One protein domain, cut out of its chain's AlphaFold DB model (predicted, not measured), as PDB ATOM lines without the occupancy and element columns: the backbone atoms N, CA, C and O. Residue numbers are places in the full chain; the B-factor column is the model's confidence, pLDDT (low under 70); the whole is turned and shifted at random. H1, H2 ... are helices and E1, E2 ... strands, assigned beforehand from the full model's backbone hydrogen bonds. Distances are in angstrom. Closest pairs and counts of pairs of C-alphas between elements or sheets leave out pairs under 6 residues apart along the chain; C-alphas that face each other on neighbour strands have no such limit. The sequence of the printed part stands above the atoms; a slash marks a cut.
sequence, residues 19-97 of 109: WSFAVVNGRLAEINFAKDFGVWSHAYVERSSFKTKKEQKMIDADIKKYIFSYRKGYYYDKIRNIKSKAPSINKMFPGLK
ATOM      1  N   TRP A  19       4.212  15.848  29.583       93.00
ATOM      2  CA  TRP A  19       3.457  16.893  28.907       93.00
ATOM      3  C   TRP A  19       2.072  17.053  29.525       93.00
ATOM      4  O   TRP A  19       1.442  16.079  29.939       93.00
ATOM      5  N   SER A  20       1.598  18.290  29.578       95.31
ATOM      6  CA  SER A  20       0.247  18.637  30.020       95.31
ATOM      7  C   SER A  20      -0.217  19.895  29.292       95.31
ATOM      8  O   SER A  20       0.598  20.617  28.711       95.31
ATOM      9  N   PHE A  21      -1.517  20.177  29.318       97.56
ATOM     10  CA  PHE A  21      -2.035  21.441  28.801       97.56
ATOM     11  C   PHE A  21      -1.941  22.548  29.851       97.56
ATOM     12  O   PHE A  21      -2.084  22.337  31.052       97.56
ATOM     13  N   ALA A  22      -1.705  23.769  29.401       97.31
ATOM     14  CA  ALA A  22      -1.633  24.930  30.267       97.31
ATOM     15  C   ALA A  22      -2.118  26.178  29.541       97.31
ATOM     16  O   ALA A  22      -2.158  26.250  28.312       97.31
ATOM     17  N   VAL A  23      -2.434  27.206  30.321       98.31
ATOM     18  CA  VAL A  23      -2.566  28.566  29.803       98.31
ATOM     19  C   VAL A  23      -1.249  29.287  30.037       98.31
ATOM     20  O   VAL A  23      -0.885  29.556  31.178       98.31
ATOM     21  N   VAL A  24      -0.542  29.644  28.968       98.00
ATOM     22  CA  VAL A  24       0.700  30.424  29.034       98.00
ATOM     23  C   VAL A  24       0.457  31.774  28.377       98.00
ATOM     24  O   VAL A  24       0.096  31.849  27.207       98.00
ATOM     25  N   ASN A  25       0.638  32.867  29.124       97.88
ATOM     26  CA  ASN A  25       0.366  34.228  28.636       97.88
ATOM     27  C   ASN A  25      -1.058  34.399  28.057       97.88
ATOM     28  O   ASN A  25      -1.257  35.127  27.091       97.88
ATOM     29  N   GLY A  26      -2.048  33.718  28.644       97.25
ATOM     30  CA  GLY A  26      -3.451  33.802  28.215       97.25
ATOM     31  C   GLY A  26      -3.807  32.945  26.997       97.25
ATOM     32  O   GLY A  26      -4.936  33.017  26.531       97.25
ATOM     33  N   ARG A  27      -2.880  32.122  26.491       98.12
ATOM     34  CA  ARG A  27      -3.094  31.240  25.335       98.12
ATOM     35  C   ARG A  27      -2.931  29.778  25.731       98.12
ATOM     36  O   ARG A  27      -2.122  29.476  26.609       98.12
ATOM     37  N   LEU A  28      -3.668  28.887  25.071       98.19
ATOM     38  CA  LEU A  28      -3.498  27.445  25.238       98.19
ATOM     39  C   LEU A  28      -2.108  27.022  24.746       98.19
ATOM     40  O   LEU A  28      -1.664  27.423  23.669       98.19
ATOM     41  N   ALA A  29      -1.428  26.222  25.554       98.19
ATOM     42  CA  ALA A  29      -0.128  25.668  25.240       98.19
ATOM     43  C   ALA A  29       0.003  24.252  25.797       98.19
ATOM     44  O   ALA A  29      -0.562  23.931  26.841       98.19
ATOM     45  N   GLU A  30       0.809  23.438  25.133       97.00
ATOM     46  CA  GLU A  30       1.400  22.258  25.748       97.00
ATOM     47  C   GLU A  30       2.628  22.694  26.535       97.00
ATOM     48  O   GLU A  30       3.469  23.443  26.031       97.00
ATOM     49  N   ILE A  31       2.725  22.250  27.782       95.00
ATOM     50  CA  ILE A  31       3.836  22.546  28.676       95.00
ATOM     51  C   ILE A  31       4.566  21.255  29.024       95.00
ATOM     52  O   ILE A  31       3.942  20.229  29.298       95.00
ATOM     53  N   ASN A  32       5.894  21.317  29.010       93.31
ATOM     54  CA  ASN A  32       6.749  20.203  29.384       93.31
ATOM     55  C   ASN A  32       7.309  20.427  30.790       93.31
ATOM     56  O   ASN A  32       7.970  21.440  31.057       93.31
ATOM     57  N   PHE A  33       7.046  19.470  31.669       90.25
ATOM     58  CA  PHE A  33       7.615  19.398  33.000       90.25
ATOM     59  C   PHE A  33       8.779  18.410  33.027       90.25
ATOM     60  O   PHE A  33       8.652  17.267  32.596       90.25
ATOM     61  N   ALA A  34       9.894  18.864  33.591       83.00
ATOM     62  CA  ALA A  34      11.057  18.060  33.915       83.00
ATOM     63  C   ALA A  34      11.233  18.025  35.439       83.00
ATOM     64  O   ALA A  34      11.305  19.068  36.095       83.00
ATOM     65  N   LYS A  35      11.342  16.830  36.007       75.44
ATOM     66  CA  LYS A  35      11.368  16.544  37.446       75.44
ATOM     67  C   LYS A  35      12.427  17.333  38.209       75.44
ATOM     68  O   LYS A  35      12.150  17.831  39.300       75.44
ATOM     69  N   ASP A  36      13.599  17.515  37.606       74.94
ATOM     70  CA  ASP A  36      14.743  18.187  38.235       74.94
ATOM     71  C   ASP A  36      14.793  19.703  37.979       74.94
ATOM     72  O   ASP A  36      15.573  20.427  38.607       74.94
ATOM     73  N   PHE A  37      13.983  20.212  37.044       72.06
ATOM     74  CA  PHE A  37      14.109  21.585  36.536       72.06
ATOM     75  C   PHE A  37      12.800  22.382  36.528       72.06
ATOM     76  O   PHE A  37      12.825  23.592  36.300       72.06
ATOM     77  N   GLY A  38      11.670  21.735  36.805       84.19
ATOM     78  CA  GLY A  38      10.342  22.316  36.693       84.19
ATOM     79  C   GLY A  38       9.916  22.470  35.239       84.19
ATOM     80  O   GLY A  38      10.008  21.530  34.458       84.19
ATOM     81  N   VAL A  39       9.418  23.646  34.865       89.56
ATOM     82  CA  VAL A  39       8.957  23.891  33.493       89.56
ATOM     83  C   VAL A  39      10.153  24.009  32.550       89.56
ATOM     84  O   VAL A  39      10.967  24.928  32.679       89.56
ATOM     85  N   TRP A  40      10.232  23.107  31.574       86.12
ATOM     86  CA  TRP A  40      11.271  23.132  30.552       86.12
ATOM     87  C   TRP A  40      10.902  24.073  29.404       86.12
ATOM     88  O   TRP A  40      11.600  25.056  29.141       86.12
ATOM     89  N   SER A  41       9.789  23.790  28.737       90.94
ATOM     90  CA  SER A  41       9.365  24.473  27.518       90.94
ATOM     91  C   SER A  41       7.847  24.497  27.406       90.94
ATOM     92  O   SER A  41       7.145  23.776  28.114       90.94
ATOM     93  N   HIS A  42       7.345  25.325  26.494       95.69
ATOM     94  CA  HIS A  42       5.959  25.270  26.058       95.69
ATOM     95  C   HIS A  42       5.879  25.463  24.545       95.69
ATOM     96  O   HIS A  42       6.763  26.085  23.952       95.69
ATOM     97  N   ALA A  43       4.807  24.957  23.949       97.00
ATOM     98  CA  ALA A  43       4.430  25.207  22.566       97.00
ATOM     99  C   ALA A  43       2.971  25.662  22.533       97.00
ATOM    100  O   ALA A  43       2.116  25.050  23.167       97.00
ATOM    101  N   TYR A  44       2.684  26.757  21.829       98.19
ATOM    102  CA  TYR A  44       1.303  27.193  21.641       98.19
ATOM    103  C   TYR A  44       0.583  26.242  20.694       98.19
ATOM    104  O   TYR A  44       1.124  25.892  19.648       98.19
ATOM    105  N   VAL A  45      -0.638  25.862  21.059       97.69
ATOM    106  CA  VAL A  45      -1.461  24.926  20.286       97.69
ATOM    107  C   VAL A  45      -2.873  25.471  20.128       97.69
ATOM    108  O   VAL A  45      -3.356  26.246  20.959       97.69
ATOM    109  N   GLU A  46      -3.548  25.060  19.060       97.44
ATOM    110  CA  GLU A  46      -4.951  25.388  18.853       97.44
ATOM    111  C   GLU A  46      -5.849  24.314  19.456       97.44
ATOM    112  O   GLU A  46      -5.649  23.115  19.273       97.44
ATOM    113  N   ARG A  47      -6.894  24.745  20.166       96.38
ATOM    114  CA  ARG A  47      -7.850  23.823  20.789       96.38
ATOM    115  C   ARG A  47      -8.596  22.968  19.755       96.38
ATOM    116  O   ARG A  47      -8.977  21.843  20.065       96.38
ATOM    117  N   SER A  48      -8.789  23.497  18.546       96.38
ATOM    118  CA  SER A  48      -9.403  22.832  17.385       96.38
ATOM    119  C   SER A  48      -8.602  21.630  16.874       96.38
ATOM    120  O   SER A  48      -9.181  20.736  16.259       96.38
ATOM    121  N   SER A  49      -7.293  21.569  17.144       96.88
ATOM    122  CA  SER A  49      -6.442  20.439  16.756       96.88
ATOM    123  C   SER A  49      -6.791  19.148  17.509       96.88
ATOM    124  O   SER A  49      -6.520  18.059  17.009       96.88
ATOM    125  N   PHE A  50      -7.445  19.252  18.670       95.94
ATOM    126  CA  PHE A  50      -7.798  18.127  19.539       95.94
ATOM    127  C   PHE A  50      -9.271  17.755  19.361       95.94
ATOM    128  O   PHE A  50     -10.164  18.383  19.925       95.94
ATOM    129  N   LYS A  51      -9.573  16.758  18.532       95.88
ATOM    130  CA  LYS A  51     -10.953  16.534  18.063       95.88
ATOM    131  C   LYS A  51     -11.807  15.719  19.031       95.88
ATOM    132  O   LYS A  51     -13.034  15.757  18.951       95.88
ATOM    133  N   THR A  52     -11.198  14.955  19.934       97.81
ATOM    134  CA  THR A  52     -11.955  14.014  20.762       97.81
ATOM    135  C   THR A  52     -12.510  14.679  22.021       97.81
ATOM    136  O   THR A  52     -11.864  15.500  22.673       97.81
ATOM    137  N   LYS A  53     -13.707  14.250  22.450       96.75
ATOM    138  CA  LYS A  53     -14.300  14.687  23.730       96.75
ATOM    139  C   LYS A  53     -13.379  14.404  24.923       96.75
ATOM    140  O   LYS A  53     -13.432  15.122  25.918       96.75
ATOM    141  N   LYS A  54     -12.562  13.349  24.841       96.56
ATOM    142  CA  LYS A  54     -11.604  12.978  25.885       96.56
ATOM    143  C   LYS A  54     -10.479  14.007  25.989       96.56
ATOM    144  O   LYS A  54     -10.242  14.500  27.084       96.56
ATOM    145  N   GLU A  55      -9.849  14.372  24.876       95.44
ATOM    146  CA  GLU A  55      -8.790  15.393  24.860       95.44
ATOM    147  C   GLU A  55      -9.322  16.746  25.322       95.44
ATOM    148  O   GLU A  55      -8.703  17.395  26.155       95.44
ATOM    149  N   GLN A  56     -10.515  17.135  24.865       97.06
ATOM    150  CA  GLN A  56     -11.159  18.378  25.295       97.06
ATOM    151  C   GLN A  56     -11.357  18.419  26.818       97.06
ATOM    152  O   GLN A  56     -11.008  19.407  27.462       97.06
ATOM    153  N   LYS A  57     -11.824  17.313  27.413       97.31
ATOM    154  CA  LYS A  57     -11.935  17.176  28.874       97.31
ATOM    155  C   LYS A  57     -10.575  17.227  29.575       97.31
ATOM    156  O   LYS A  57     -10.489  17.795  30.661       97.31
ATOM    157  N   MET A  58      -9.530  16.643  28.986       96.12
ATOM    158  CA  MET A  58      -8.168  16.711  29.528       96.12
ATOM    159  C   MET A  58      -7.639  18.145  29.509       96.12
ATOM    160  O   MET A  58      -7.165  18.618  30.537       96.12
ATOM    161  N   ILE A  59      -7.808  18.861  28.392       97.44
ATOM    162  CA  ILE A  59      -7.473  20.284  28.275       97.44
ATOM    163  C   ILE A  59      -8.176  21.067  29.384       97.44
ATOM    164  O   ILE A  59      -7.514  21.766  30.143       97.44
ATOM    165  N   ASP A  60      -9.493  20.906  29.540       97.38
ATOM    166  CA  ASP A  60     -10.269  21.632  30.555       97.38
ATOM    167  C   ASP A  60      -9.844  21.319  31.993       97.38
ATOM    168  O   ASP A  60      -9.892  22.195  32.862       97.38
ATOM    169  N   ALA A  61      -9.451  20.076  32.271       96.44
ATOM    170  CA  ALA A  61      -8.957  19.677  33.583       96.44
ATOM    171  C   ALA A  61      -7.572  20.272  33.880       96.44
ATOM    172  O   ALA A  61      -7.308  20.684  35.015       96.44
ATOM    173  N   ASP A  62      -6.706  20.330  32.873       95.88
ATOM    174  CA  ASP A  62      -5.316  20.754  33.002       95.88
ATOM    175  C   ASP A  62      -5.174  22.282  33.050       95.88
ATOM    176  O   ASP A  62      -4.511  22.811  33.946       95.88
ATOM    177  N   ILE A  63      -5.878  23.026  32.186       96.12
ATOM    178  CA  ILE A  63      -5.790  24.499  32.147       96.12
ATOM    179  C   ILE A  63      -6.277  25.172  33.437       96.12
ATOM    180  O   ILE A  63      -5.873  26.293  33.734       96.12
ATOM    181  N   LYS A  64      -7.112  24.489  34.232       95.44
ATOM    182  CA  LYS A  64      -7.528  24.954  35.567       95.44
ATOM    183  C   LYS A  64      -6.395  24.875  36.590       95.44
ATOM    184  O   LYS A  64      -6.357  25.662  37.529       95.44
ATOM    185  N   LYS A  65      -5.488  23.911  36.424       93.06
ATOM    186  CA  LYS A  65      -4.369  23.646  37.340       93.06
ATOM    187  C   LYS A  65      -3.114  24.422  36.951       93.06
ATOM    188  O   LYS A  65      -2.300  24.741  37.815       93.06
ATOM    189  N   TYR A  66      -2.948  24.693  35.659       94.56
ATOM    190  CA  TYR A  66      -1.697  25.164  35.081       94.56
ATOM    191  C   TYR A  66      -1.887  26.481  34.334       94.56
ATOM    192  O   TYR A  66      -2.213  26.515  33.146       94.56
ATOM    193  N   ILE A  67      -1.640  27.584  35.043       96.81
ATOM    194  CA  ILE A  67      -1.694  28.936  34.484       96.81
ATOM    195  C   ILE A  67      -0.354  29.622  34.722       96.81
ATOM    196  O   ILE A  67       0.039  29.868  35.861       96.81
ATOM    197  N   PHE A  68       0.324  29.987  33.640       96.31
ATOM    198  CA  PHE A  68       1.648  30.586  33.672       96.31
ATOM    199  C   PHE A  68       1.691  31.932  32.948       96.31
ATOM    200  O   PHE A  68       0.977  32.186  31.974       96.31
ATOM    201  N   SER A  69       2.594  32.802  33.391       97.00
ATOM    202  CA  SER A  69       3.183  33.811  32.513       97.00
ATOM    203  C   SER A  69       4.625  33.449  32.190       97.00
ATOM    204  O   SER A  69       5.343  32.903  33.025       97.00
ATOM    205  N   TYR A  70       5.044  33.747  30.965       96.56
ATOM    206  CA  TYR A  70       6.402  33.520  30.501       96.56
ATOM    207  C   TYR A  70       6.995  34.820  29.972       96.56
ATOM    208  O   TYR A  70       6.449  35.433  29.052       96.56
ATOM    209  N   ARG A  71       8.114  35.256  30.563       95.44
ATOM    210  CA  ARG A  71       8.820  36.477  30.153       95.44
ATOM    211  C   ARG A  71      10.311  36.367  30.449       95.44
ATOM    212  O   ARG A  71      10.701  36.030  31.564       95.44
ATOM    213  N   LYS A  72      11.146  36.717  29.463       93.50
ATOM    214  CA  LYS A  72      12.619  36.758  29.585       93.50
ATOM    215  C   LYS A  72      13.222  35.449  30.142       93.50
ATOM    216  O   LYS A  72      14.119  35.496  30.976       93.50
ATOM    217  N   GLY A  73      12.710  34.288  29.718       91.31
ATOM    218  CA  GLY A  73      13.218  32.984  30.169       91.31
ATOM    219  C   GLY A  73      12.742  32.543  31.554       91.31
ATOM    220  O   GLY A  73      13.279  31.586  32.100       91.31
ATOM    221  N   TYR A  74      11.759  33.225  32.144       93.38
ATOM    222  CA  TYR A  74      11.163  32.839  33.420       93.38
ATOM    223  C   TYR A  74       9.700  32.474  33.236       93.38
ATOM    224  O   TYR A  74       8.955  33.236  32.618       93.38
ATOM    225  N   TYR A  75       9.305  31.356  33.835       94.50
ATOM    226  CA  TYR A  75       7.915  31.007  34.065       94.50
ATOM    227  C   TYR A  75       7.491  31.502  35.443       94.50
ATOM    228  O   TYR A  75       8.251  31.453  36.410       94.50
ATOM    229  N   TYR A  76       6.264  31.987  35.526       94.81
ATOM    230  CA  TYR A  76       5.616  32.338  36.774       94.81
ATOM    231  C   TYR A  76       4.286  31.598  36.853       94.81
ATOM    232  O   TYR A  76       3.374  31.884  36.078       94.81
ATOM    233  N   ASP A  77       4.215  30.624  37.757       93.75
ATOM    234  CA  ASP A  77       3.007  29.876  38.095       93.75
ATOM    235  C   ASP A  77       2.053  30.821  38.835       93.75
ATOM    236  O   ASP A  77       2.320  31.223  39.971       93.75
ATOM    237  N   LYS A  78       0.958  31.207  38.176       94.25
ATOM    238  CA  LYS A  78      -0.033  32.137  38.729       94.25
ATOM    239  C   LYS A  78      -0.885  31.502  39.826       94.25
ATOM    240  O   LYS A  78      -1.416  32.239  40.647       94.25
ATOM    241  N   ILE A  79      -1.011  30.173  39.841       92.50
ATOM    242  CA  ILE A  79      -1.790  29.446  40.847       92.50
ATOM    243  C   ILE A  79      -0.977  29.310  42.131       92.50
ATOM    244  O   ILE A  79      -1.470  29.588  43.219       92.50
ATOM    245  N   ARG A  80       0.293  28.912  42.008       88.19
ATOM    246  CA  ARG A  80       1.170  28.663  43.162       88.19
ATOM    247  C   ARG A  80       1.991  29.878  43.590       88.19
ATOM    248  O   ARG A  80       2.623  29.826  44.640       88.19
ATOM    249  N   ASN A  81       1.991  30.954  42.799       89.81
ATOM    250  CA  ASN A  81       2.803  32.159  43.002       89.81
ATOM    251  C   ASN A  81       4.309  31.838  43.082       89.81
ATOM    252  O   ASN A  81       5.012  32.194  44.031       89.81
ATOM    253  N   ILE A  82       4.803  31.094  42.088       88.88
ATOM    254  CA  ILE A  82       6.188  30.611  42.051       88.88
ATOM    255  C   ILE A  82       6.836  31.014  40.748       88.88
ATOM    256  O   ILE A  82       6.277  30.833  39.670       88.88
ATOM    257  N   LYS A  83       8.055  31.534  40.858       90.19
ATOM    258  CA  LYS A  83       8.877  31.921  39.721       90.19
ATOM    259  C   LYS A  83       9.984  30.897  39.517       90.19
ATOM    260  O   LYS A  83      10.799  30.693  40.412       90.19
ATOM    261  N   SER A  84      10.048  30.308  38.331       87.69
ATOM    262  CA  SER A  84      11.091  29.366  37.928       87.69
ATOM    263  C   SER A  84      11.784  29.844  36.654       87.69
ATOM    264  O   SER A  84      11.189  30.489  35.788       87.69
ATOM    265  N   LYS A  85      13.090  29.588  36.555       88.75
ATOM    266  CA  LYS A  85      13.868  29.905  35.356       88.75
ATOM    267  C   LYS A  85      13.807  28.716  34.408       88.75
ATOM    268  O   LYS A  85      14.100  27.602  34.832       88.75
ATOM    269  N   ALA A  86      13.493  28.969  33.142       87.81
ATOM    270  CA  ALA A  86      13.593  27.954  32.111       87.81
ATOM    271  C   ALA A  86      15.055  27.465  32.029       87.81
ATOM    272  O   ALA A  86      15.986  28.285  31.991       87.81
ATOM    273  N   PRO A  87      15.289  26.149  32.046       84.31
ATOM    274  CA  PRO A  87      16.630  25.593  31.999       84.31
ATOM    275  C   PRO A  87      17.273  25.878  30.636       84.31
ATOM    276  O   PRO A  87      16.650  25.764  29.585       84.31
ATOM    277  N   SER A  88      18.553  26.257  30.648       81.75
ATOM    278  CA  SER A  88      19.329  26.441  29.417       81.75
ATOM    279  C   SER A  88      19.612  25.100  28.745       81.75
ATOM    280  O   SER A  88      19.882  24.122  29.447       81.75
ATOM    281  N   ILE A  89      19.708  25.078  27.412       75.56
ATOM    282  CA  ILE A  89      20.003  23.859  26.640       75.56
ATOM    283  C   ILE A  89      21.281  23.144  27.113       75.56
ATOM    284  O   ILE A  89      21.297  21.927  27.239       75.56
ATOM    285  N   ASN A  90      22.309  23.902  27.513       76.62
ATOM    286  CA  ASN A  90      23.576  23.375  28.033       76.62
ATOM    287  C   ASN A  90      23.445  22.634  29.370       76.62
ATOM    288  O   ASN A  90      24.299  21.814  29.699       76.62
ATOM    289  N   LYS A  91      22.424  22.972  30.164       75.75
ATOM    290  CA  LYS A  91      22.127  22.310  31.440       75.75
ATOM    291  C   LYS A  91      21.392  20.992  31.201       75.75
ATOM    292  O   LYS A  91      21.622  20.040  31.931       75.75
ATOM    293  N   MET A  92      20.548  20.959  30.172       69.81
ATOM    294  CA  MET A  92      19.776  19.780  29.781       69.81
ATOM    295  C   MET A  92      20.614  18.755  29.016       69.81
ATOM    296  O   MET A  92      20.506  17.562  29.258       69.81
ATOM    297  N   PHE A  93      21.495  19.221  28.130       74.12
ATOM    298  CA  PHE A  93      22.335  18.367  27.300       74.12
ATOM    299  C   PHE A  93      23.812  18.721  27.484       74.12
ATOM    300  O   PHE A  93      24.429  19.325  26.600       74.12
ATOM    301  N   PRO A  94      24.424  18.350  28.620       70.56
ATOM    302  CA  PRO A  94      25.825  18.670  28.882       70.56
ATOM    303  C   PRO A  94      26.774  18.084  27.818       70.56
ATOM    304  O   PRO A  94      27.787  18.705  27.495       70.56
ATOM    305  N   GLY A  95      26.415  16.949  27.202       70.12
ATOM    306  CA  GLY A  95      27.196  16.288  26.147       70.12
ATOM    307  C   GLY A  95      27.229  17.007  24.789       70.12
ATOM    308  O   GLY A  95      28.089  16.705  23.963       70.12
ATOM    309  N   LEU A  96      26.348  17.987  24.545       62.34
ATOM    310  CA  LEU A  96      26.345  18.775  23.300       62.34
ATOM    311  C   LEU A  96      27.491  19.802  23.241       62.34
ATOM    312  O   LEU A  96      27.887  20.209  22.150       62.34
ATOM    313  N   LYS A  97      28.091  20.165  24.386       57.22
ATOM    314  CA  LYS A  97      29.209  21.126  24.451       57.22
ATOM    315  C   LYS A  97      30.437  20.702  23.635       57.22
ATOM    316  O   LYS A  97      31.165  21.562  23.148       57.22
TER     317      LYS A  97
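AT A GLANCE: This is residues 19 to 97 of the 109 residues of an uncharacterized protein of Parcubacteria group bacterium GW2011_GWC1_35_21 (UniProt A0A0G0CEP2). One six-stranded sheet curls like part of a barrel and folds back on itself, E3 and E2 facing E4, E5 and E6 with E1 as the hinge. H1 packs on the outside of the hinge, while the tail with the short H2 and H3 extends away at the opposite end and adds to the length. The printed part has 79 residues with three named helices and six named strands, in the order E1 E2 E3 H1 E4 E5 E6 H2 H3. The mixed sheet runs E3 E2 E1 E4 E5 E6, and the class is mixed, helices and strands. The whole is only just compact, close to loose, with a radius of gyration of the C-alphas of 13.6 A, and elongated, spanning 43 by 28 by 20 A.

HOW THE PARTS SIT: E1, residues 19 to 24, E2, residues 27 to 34, and E3, residues 38 to 44, form a meander, each strand the antiparallel neighbour of the one before. N 22 and O 29 are 2.8 A apart, and N 32 and O 41 2.9 A, within hydrogen-bond range. E4, residues 67 to 71, E5, residues 74 to 77, and E6, residues 82 to 85, form a second meander, with N 76 to O 69 at 2.8 A and N 75 to O 84 at 2.8 A. E1 and E4 are parallel neighbours, with N 68 and O 23 at 2.8 A. E4 is staggered, pairing with E1 over residues 67 to 68 and with E5 over 68 to 71. Between the edge strands E3 and E6 the closest C-alphas, Gly 38 and Ser 84, are 7.2 A apart. H1, residues 53 to 63, is on the sheet over E1, at a height of 9.5 A, slantwise to the strands at 48 degrees on the local plane; its closest C-alpha pair with E1 is Ala 22 and Ile 63, 4.6 A. E3, H1 and E4 make a split strand-helix-strand unit, two strands running the same way with E2 and E1 between them, its crossover right-handed. H2, residues 89 to 92, and H3, residues 94 to 97, are not on the sheet; they are close but not clearly touching, the closest C-alphas, Asn 90 and Lys 97, 7.0 A apart. In H1 every O i to N i+4 pair is within hydrogen-bond range; H2 and H3 are too short for such a pair.

IN THESE COORDINATES: E2 is 21.2 A long, E3 18.2 A, H1 15.5 A, E1 13.8 A and E4 13.6 A. E1 begins at C-alpha 19 (3.457, 16.893, 28.907), H1 at C-alpha 53 (-14.300, 14.687, 23.730), and H3 ends at C-alpha 97 (29.209, 21.126, 24.451).

THE WHOLE: The C-alphas farthest apart, Lys 53 and Lys 97, are 44.0 A apart. The printed part has no cut and no long link. Its mean pLDDT is 90.7, with residues 92, 96 and 97 under 70.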